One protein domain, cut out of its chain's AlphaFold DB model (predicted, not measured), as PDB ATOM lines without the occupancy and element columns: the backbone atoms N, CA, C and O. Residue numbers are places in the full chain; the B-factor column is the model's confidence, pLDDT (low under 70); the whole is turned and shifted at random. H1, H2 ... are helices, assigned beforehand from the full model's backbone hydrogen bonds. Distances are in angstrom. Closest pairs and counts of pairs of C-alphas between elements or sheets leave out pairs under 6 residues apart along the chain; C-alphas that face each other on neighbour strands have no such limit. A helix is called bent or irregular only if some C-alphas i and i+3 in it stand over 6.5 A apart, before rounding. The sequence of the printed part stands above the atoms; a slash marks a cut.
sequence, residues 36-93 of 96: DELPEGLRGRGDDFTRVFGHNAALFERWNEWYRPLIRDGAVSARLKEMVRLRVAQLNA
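AT A GLANCE: This is residues 36 to 93 of the 96 residues of the protein "Carboxymuconolactone decarboxylase family protein" of Dehalococcoidia bacterium (UniProt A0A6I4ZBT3). An open bracket: the long helix arm H1b makes the bar, H2 turns off steeply at one end, and at the other the short arm H1a folds back beside the unnamed stretch 36 to 47. The 58 printed residues hold two named helices, H1 then H2, and no named strand: all helix. The whole is loose, radius of gyration of the C-alphas 13.8 A, spanning 37 by 27 by 18 A.

HOW THE PARTS SIT: H1, residues 48 to 72, was assigned by its hydrogen bonds as one helix but is bent: C-alphas 55 and 58 are 9.2 A apart. Its arms H1a, residues 48 to 55, and H1b, residues 58 to 72, touch only at the corner, closest C-alphas Phe 53 and Phe 60, 5.6 A, running opposite ways at a shallow tilt of 33 degrees, only just short of steep. H1b, with residues 70 to 72 alone, touches residues 78 to 82 of H2, residues 78 to 91; the closest C-alphas, Arg 72 and Ala 78, are 6.0 A apart, at a steep tilt of 64 degrees, opposite ways. H1a and H2 are apart. Every O i to N i+4 pair is within hydrogen-bond range in H2, 9 of 11 in H1b and 2 of 4 in H1a.

IN THESE COORDINATES: H1a, 12.4 A long, begins at C-alpha 48 (-15.361, 25.383, -8.229). H1b is 21.3 A long; H2, 20.1 A, ends at C-alpha 91 (-18.072, 42.130, 5.521). Both arms are irregular: C-alphas 52 and 55 are 7.1 A apart, 66 and 69 6.7 A.

THE WHOLE: The C-alphas farthest apart, Asp 36 and Ala 75, are 38.5 A apart. The printed part has no cut, the link H1 to H2 is tight, and no printed residue is under 70 in pLDDT.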
ATOM      1  N   ASP A  36     -14.848  18.496 -19.853       89.12
ATOM      2  CA  ASP A  36     -15.047  18.599 -21.302       89.12
ATOM      3  C   ASP A  36     -15.690  19.928 -21.727       89.12
ATOM      4  O   ASP A  36     -15.468  20.397 -22.846       89.12
ATOM      5  N   GLU A  37     -16.457  20.549 -20.826       86.50
ATOM      6  CA  GLU A  37     -17.085  21.859 -21.023       86.50
ATOM      7  C   GLU A  37     -16.087  23.021 -20.861       86.50
ATOM      8  O   GLU A  37     -16.385  24.145 -21.266       86.50
ATOM      9  N   LEU A  38     -14.895  22.780 -20.300       86.50
ATOM     10  CA  LEU A  38     -13.874  23.809 -20.124       86.50
ATOM     11  C   LEU A  38     -13.027  24.014 -21.396       86.50
ATOM     12  O   LEU A  38     -12.724  23.053 -22.120       86.50
ATOM     13  N   PRO A  39     -12.557  25.255 -21.644       85.69
ATOM     14  CA  PRO A  39     -11.497  25.532 -22.611       85.69
ATOM     15  C   PRO A  39     -10.276  24.666 -22.359       85.69
ATOM     16  O   PRO A  39      -9.927  24.421 -21.207       85.69
ATOM     17  N   GLU A  40      -9.572  24.289 -23.424       87.81
ATOM     18  CA  GLU A  40      -8.406  23.400 -23.360       87.81
ATOM     19  C   GLU A  40      -7.383  23.822 -22.291       87.81
ATOM     20  O   GLU A  40      -6.969  22.999 -21.480       87.81
ATOM     21  N   GLY A  41      -7.054  25.116 -22.201       85.31
ATOM     22  CA  GLY A  41      -6.104  25.641 -21.209       85.31
ATOM     23  C   GLY A  41      -6.595  25.650 -19.752       85.31
ATOM     24  O   GLY A  41      -5.824  25.981 -18.849       85.31
ATOM     25  N   LEU A  42      -7.868  25.328 -19.513       84.94
ATOM     26  CA  LEU A  42      -8.498  25.264 -18.189       84.94
ATOM     27  C   LEU A  42      -8.912  23.844 -17.788       84.94
ATOM     28  O   LEU A  42      -9.273  23.641 -16.629       84.94
ATOM     29  N   ARG A  43      -8.826  22.869 -18.700       88.94
ATOM     30  CA  ARG A  43      -9.074  21.455 -18.393       88.94
ATOM     31  C   ARG A  43      -8.097  20.944 -17.336       88.94
ATOM     32  O   ARG A  43      -6.957  21.399 -17.239       88.94
ATOM     33  N   GLY A  44      -8.564  20.023 -16.503       86.81
ATOM     34  CA  GLY A  44      -7.848  19.507 -15.340       86.81
ATOM     35  C   GLY A  44      -7.891  20.418 -14.109       86.81
ATOM     36  O   GLY A  44      -7.416  20.012 -13.045       86.81
ATOM     37  N   ARG A  45      -8.471  21.627 -14.193       83.75
ATOM     38  CA  ARG A  45      -8.701  22.459 -13.004       83.75
ATOM     39  C   ARG A  45      -9.877  21.927 -12.187       83.75
ATOM     40  O   ARG A  45     -10.971  21.665 -12.690       83.75
ATOM     41  N   GLY A  46      -9.624  21.746 -10.895       82.56
ATOM     42  CA  GLY A  46     -10.588  21.196  -9.945       82.56
ATOM     43  C   GLY A  46     -11.357  22.242  -9.145       82.56
ATOM     44  O   GLY A  46     -12.270  21.859  -8.427       82.56
ATOM     45  N   ASP A  47     -11.001  23.527  -9.230       89.19
ATOM     46  CA  ASP A  47     -11.623  24.556  -8.400       89.19
ATOM     47  C   ASP A  47     -13.028  24.931  -8.892       89.19
ATOM     48  O   ASP A  47     -13.261  25.144 -10.088       89.19
ATOM     49  N   ASP A  48     -13.962  25.049  -7.944       89.06
ATOM     50  CA  ASP A  48     -15.361  25.383  -8.229       89.06
ATOM     51  C   ASP A  48     -15.485  26.732  -8.937       89.06
ATOM     52  O   ASP A  48     -16.334  26.889  -9.809       89.06
ATOM     53  N   PHE A  49     -14.595  27.683  -8.634       87.75
ATOM     54  CA  PHE A  49     -14.565  28.982  -9.295       87.75
ATOM     55  C   PHE A  49     -14.396  28.830 -10.811       87.75
ATOM     56  O   PHE A  49     -15.241  29.300 -11.567       87.75
ATOM     57  N   THR A  50     -13.367  28.118 -11.275       89.25
ATOM     58  CA  THR A  50     -13.161  27.855 -12.707       89.25
ATOM     59  C   THR A  50     -14.356  27.109 -13.310       89.25
ATOM     60  O   THR A  50     -14.816  27.457 -14.399       89.25
ATOM     61  N   ARG A  51     -14.918  26.127 -12.592       90.75
ATOM     62  CA  ARG A  51     -16.059  25.331 -13.076       90.75
ATOM     63  C   ARG A  51     -17.361  26.120 -13.179       90.75
ATOM     64  O   ARG A  51     -18.162  25.819 -14.063       90.75
ATOM     65  N   VAL A  52     -17.576  27.138 -12.348       90.31
ATOM     66  CA  VAL A  52     -18.729  28.047 -12.465       90.31
ATOM     67  C   VAL A  52     -18.717  28.772 -13.810       90.31
ATOM     68  O   VAL A  52     -19.764  28.913 -14.445       90.31
ATOM     69  N   PHE A  53     -17.545  29.194 -14.288       88.06
ATOM     70  CA  PHE A  53     -17.450  29.890 -15.570       88.06
ATOM     71  C   PHE A  53     -17.407  28.965 -16.788       88.06
ATOM     72  O   PHE A  53     -17.445  29.471 -17.907       88.06
ATOM     73  N   GLY A  54     -17.359  27.639 -16.628       85.69
ATOM     74  CA  GLY A  54     -17.249  26.728 -17.772       85.69
ATOM     75  C   GLY A  54     -18.402  26.839 -18.776       85.69
ATOM     76  O   GLY A  54     -18.197  26.647 -19.967       85.69
ATOM     77  N   HIS A  55     -19.584  27.292 -18.341       86.06
ATOM     78  CA  HIS A  55     -20.715  27.579 -19.244       86.06
ATOM     79  C   HIS A  55     -20.484  28.796 -20.149       86.06
ATOM     80  O   HIS A  55     -21.222  29.005 -21.110       86.06
ATOM     81  N   ASN A  56     -19.503  29.639 -19.820       88.62
ATOM     82  CA  ASN A  56     -19.141  30.836 -20.565       88.62
ATOM     83  C   ASN A  56     -17.644  31.151 -20.396       88.62
ATOM     84  O   ASN A  56     -17.247  32.096 -19.711       88.62
ATOM     85  N   ALA A  57     -16.812  30.361 -21.068       83.00
ATOM     86  CA  ALA A  57     -15.362  30.527 -21.102       83.00
ATOM     87  C   ALA A  57     -14.897  31.954 -21.443       83.00
ATOM     88  O   ALA A  57     -13.994  32.490 -20.807       83.00
ATOM     89  N   ALA A  58     -15.557  32.608 -22.400       87.94
ATOM     90  CA  ALA A  58     -15.207  33.968 -22.798       87.94
ATOM     91  C   ALA A  58     -15.431  34.983 -21.661       87.94
ATOM     92  O   ALA A  58     -14.741  36.001 -21.577       87.94
ATOM     93  N   LEU A  59     -16.405  34.733 -20.777       89.12
ATOM     94  CA  LEU A  59     -16.585  35.531 -19.567       89.12
ATOM     95  C   LEU A  59     -15.445  35.294 -18.572       89.12
ATOM     96  O   LEU A  59     -14.958  36.271 -18.006       89.12
ATOM     97  N   PHE A  60     -15.004  34.045 -18.385       87.94
ATOM     98  CA  PHE A  60     -13.855  33.733 -17.527       87.94
ATOM     99  C   PHE A  60     -12.597  34.475 -17.972       87.94
ATOM    100  O   PHE A  60     -11.922  35.095 -17.155       87.94
ATOM    101  N   GLU A  61     -12.290  34.427 -19.268       86.56
ATOM    102  CA  GLU A  61     -11.099  35.057 -19.838       86.56
ATOM    103  C   GLU A  61     -11.102  36.566 -19.584       86.56
ATOM    104  O   GLU A  61     -10.159  37.085 -18.984       86.56
ATOM    105  N   ARG A  62     -12.207  37.252 -19.911       90.62
ATOM    106  CA  ARG A  62     -12.360  38.692 -19.641       90.62
ATOM    107  C   ARG A  62     -12.310  39.021 -18.152       90.62
ATOM    108  O   ARG A  62     -11.716  40.024 -17.761       90.62
ATOM    109  N   TRP A  63     -12.931  38.193 -17.310       89.81
ATOM    110  CA  TRP A  63     -12.861  38.366 -15.861       89.81
ATOM    111  C   TRP A  63     -11.415  38.252 -15.372       89.81
ATOM    112  O   TRP A  63     -10.968  39.091 -14.596       89.81
ATOM    113  N   ASN A  64     -10.661  37.269 -15.863       87.00
ATOM    114  CA  ASN A  64      -9.275  37.046 -15.470       87.00
ATOM    115  C   ASN A  64      -8.353  38.175 -15.960       87.00
ATOM    116  O   ASN A  64      -7.505  38.636 -15.200       87.00
ATOM    117  N   GLU A  65      -8.540  38.671 -17.187       89.88
ATOM    118  CA  GLU A  65      -7.824  39.846 -17.711       89.88
ATOM    119  C   GLU A  65      -8.026  41.081 -16.830       89.88
ATOM    120  O   GLU A  65      -7.064  41.778 -16.501       89.88
ATOM    121  N   TRP A  66      -9.264  41.319 -16.395       90.06
ATOM    122  CA  TRP A  66      -9.594  42.412 -15.488       90.06
ATOM    123  C   TRP A  66      -9.062  42.185 -14.065       90.06
ATOM    124  O   TRP A  66      -8.565  43.115 -13.428       90.06
ATOM    125  N   TYR A  67      -9.155  40.958 -13.550       88.06
ATOM    126  CA  TYR A  67      -8.879  40.643 -12.151       88.06
ATOM    127  C   TYR A  67      -7.390  40.478 -11.843       88.06
ATOM    128  O   TYR A  67      -6.926  40.856 -10.764       88.06
ATOM    129  N   ARG A  68      -6.607  39.935 -12.781       86.69
ATOM    130  CA  ARG A  68      -5.186  39.629 -12.566       86.69
ATOM    131  C   ARG A  68      -4.363  40.850 -12.116       86.69
ATOM    132  O   ARG A  68      -3.604  40.697 -11.154       86.69
ATOM    133  N   PRO A  69      -4.526  42.054 -12.700       85.44
ATOM    134  CA  PRO A  69      -3.843  43.250 -12.213       85.44
ATOM    135  C   PRO A  69      -4.214  43.584 -10.763       85.44
ATOM    136  O   PRO A  69      -3.335  43.835  -9.942       85.44
ATOM    137  N   LEU A  70      -5.499  43.496 -10.401       84.06
ATOM    138  CA  LEU A  70      -5.982  43.782  -9.045       84.06
ATOM    139  C   LEU A  70      -5.300  42.910  -7.983       84.06
ATOM    140  O   LEU A  70      -4.964  43.415  -6.913       84.06
ATOM    141  N   ILE A  71      -5.019  41.640  -8.284       85.94
ATOM    142  CA  ILE A  71      -4.378  40.719  -7.332       85.94
ATOM    143  C   ILE A  71      -2.847  40.756  -7.362       85.94
ATOM    144  O   ILE A  71      -2.223  40.642  -6.309       85.94
ATOM    145  N   ARG A  72      -2.220  40.941  -8.531       80.00
ATOM    146  CA  ARG A  72      -0.763  40.776  -8.692       80.00
ATOM    147  C   ARG A  72       0.000  42.082  -8.903       80.00
ATOM    148  O   ARG A  72       1.023  42.271  -8.257       80.00
ATOM    149  N   ASP A  73      -0.542  43.024  -9.670       80.62
ATOM    150  CA  ASP A  73       0.224  44.159 -10.221       80.62
ATOM    151  C   ASP A  73      -0.237  45.535  -9.695       80.62
ATOM    152  O   ASP A  73      -1.358  45.702  -9.223       80.62
ATOM    153  N   GLY A  74       0.597  46.572  -9.769       82.25
ATOM    154  CA  GLY A  74       0.198  47.951  -9.441       82.25
ATOM    155  C   GLY A  74       0.791  48.508  -8.142       82.25
ATOM    156  O   GLY A  74       1.806  48.029  -7.653       82.25
ATOM    157  N   ALA A  75       0.177  49.572  -7.614       88.94
ATOM    158  CA  ALA A  75       0.824  50.486  -6.662       88.94
ATOM    159  C   ALA A  75       0.985  49.955  -5.226       88.94
ATOM    160  O   ALA A  75       1.783  50.490  -4.460       88.94
ATOM    161  N   VAL A  76       0.221  48.931  -4.839       91.06
ATOM    162  CA  VAL A  76       0.238  48.371  -3.480       91.06
ATOM    163  C   VAL A  76       0.675  46.914  -3.484       91.06
ATOM    164  O   VAL A  76       0.451  46.181  -4.449       91.06
ATOM    165  N   SER A  77       1.275  46.483  -2.375       91.38
ATOM    166  CA  SER A  77       1.791  45.124  -2.237       91.38
ATOM    167  C   SER A  77       0.688  44.066  -2.336       91.38
ATOM    168  O   SER A  77      -0.451  44.276  -1.911       91.38
ATOM    169  N   ALA A  78       1.055  42.881  -2.834       89.75
ATOM    170  CA  ALA A  78       0.176  41.710  -2.874       89.75
ATOM    171  C   ALA A  78      -0.422  41.381  -1.494       89.75
ATOM    172  O   ALA A  78      -1.606  41.074  -1.384       89.75
ATOM    173  N   ARG A  79       0.370  41.529  -0.421       91.75
ATOM    174  CA  ARG A  79      -0.091  41.309   0.958       91.75
ATOM    175  C   ARG A  79      -1.232  42.250   1.346       91.75
ATOM    176  O   ARG A  79      -2.209  41.795   1.932       91.75
ATOM    177  N   LEU A  80      -1.115  43.546   1.044       93.56
ATOM    178  CA  LEU A  80      -2.167  44.507   1.387       93.56
ATOM    179  C   LEU A  80      -3.456  44.214   0.609       93.56
ATOM    180  O   LEU A  80      -4.540  44.257   1.185       93.56
ATOM    181  N   LYS A  81      -3.342  43.861  -0.674       93.62
ATOM    182  CA  LYS A  81      -4.492  43.459  -1.500       93.62
ATOM    183  C   LYS A  81      -5.221  42.263  -0.905       93.62
ATOM    184  O   LYS A  81      -6.445  42.279  -0.823       93.62
ATOM    185  N   GLU A  82      -4.474  41.266  -0.446       93.19
ATOM    186  CA  GLU A  82      -5.055  40.086   0.184       93.19
ATOM    187  C   GLU A  82      -5.786  40.429   1.487       93.19
ATOM    188  O   GLU A  82      -6.928  40.023   1.678       93.19
ATOM    189  N   MET A  83      -5.197  41.272   2.344       95.50
ATOM    190  CA  MET A  83      -5.874  41.741   3.562       95.50
ATOM    191  C   MET A  83      -7.193  42.468   3.257       95.50
ATOM    192  O   MET A  83      -8.187  42.256   3.951       95.50
ATOM    193  N   VAL A  84      -7.219  43.307   2.216       94.38
ATOM    194  CA  VAL A  84      -8.440  44.005   1.786       94.38
ATOM    195  C   VAL A  84      -9.482  43.015   1.263       94.38
ATOM    196  O   VAL A  84     -10.643  43.114   1.651       94.38
ATOM    197  N   ARG A  85      -9.088  42.037   0.439       93.31
ATOM    198  CA  ARG A  85      -9.996  40.998  -0.077       93.31
ATOM    199  C   ARG A  85     -10.648  40.198   1.043       93.31
ATOM    200  O   ARG A  85     -11.869  40.072   1.050       93.31
ATOM    201  N   LEU A  86      -9.858  39.732   2.009       95.06
ATOM    202  CA  LEU A  86     -10.368  39.005   3.172       95.06
ATOM    203  C   LEU A  86     -11.319  39.873   3.996       95.06
ATOM    204  O   LEU A  86     -12.369  39.404   4.429       95.06
ATOM    205  N   ARG A  87     -11.003  41.163   4.173       96.94
ATOM    206  CA  ARG A  87     -11.901  42.077   4.883       96.94
ATOM    207  C   ARG A  87     -13.223  42.273   4.141       96.94
ATOM    208  O   ARG A  87     -14.269  42.279   4.782       96.94
ATOM    209  N   VAL A  88     -13.194  42.421   2.817       95.88
ATOM    210  CA  VAL A  88     -14.408  42.518   1.993       95.88
ATOM    211  C   VAL A  88     -15.227  41.229   2.086       95.88
ATOM    212  O   VAL A  88     -16.435  41.317   2.289       95.88
ATOM    213  N   ALA A  89     -14.597  40.054   2.016       95.56
ATOM    214  CA  ALA A  89     -15.279  38.768   2.171       95.56
ATOM    215  C   ALA A  89     -15.981  38.655   3.537       95.56
ATOM    216  O   ALA A  89     -17.179  38.389   3.592       95.56
ATOM    217  N   GLN A  90     -15.281  38.994   4.627       95.75
ATOM    218  CA  GLN A  90     -15.850  39.022   5.982       95.75
ATOM    219  C   GLN A  90     -17.051  39.965   6.104       95.75
ATOM    220  O   GLN A  90     -18.047  39.620   6.735       95.75
ATOM    221  N   LEU A  91     -16.972  41.159   5.507       97.62
ATOM    222  CA  LEU A  91     -18.072  42.130   5.521       97.62
ATOM    223  C   LEU A  91     -19.318  41.631   4.777       97.62
ATOM    224  O   LEU A  91     -20.405  42.143   5.027       97.62
ATOM    225  N   ASN A  92     -19.162  40.645   3.892       95.62
ATOM    226  CA  ASN A  92     -20.242  40.049   3.108       95.62
ATOM    227  C   ASN A  92     -20.586  38.616   3.552       95.62
ATOM    228  O   ASN A  92     -21.325  37.947   2.837       95.62
ATOM    229  N   ALA A  93     -20.060  38.145   4.693       95.69
ATOM    230  CA  ALA A  93     -20.224  36.763   5.163       95.69
ATOM    231  C   ALA A  93     -19.921  35.720   4.063       95.69
ATOM    232  O   ALA A  93     -20.648  34.746   3.880       95.69
TER     233      ALA A  93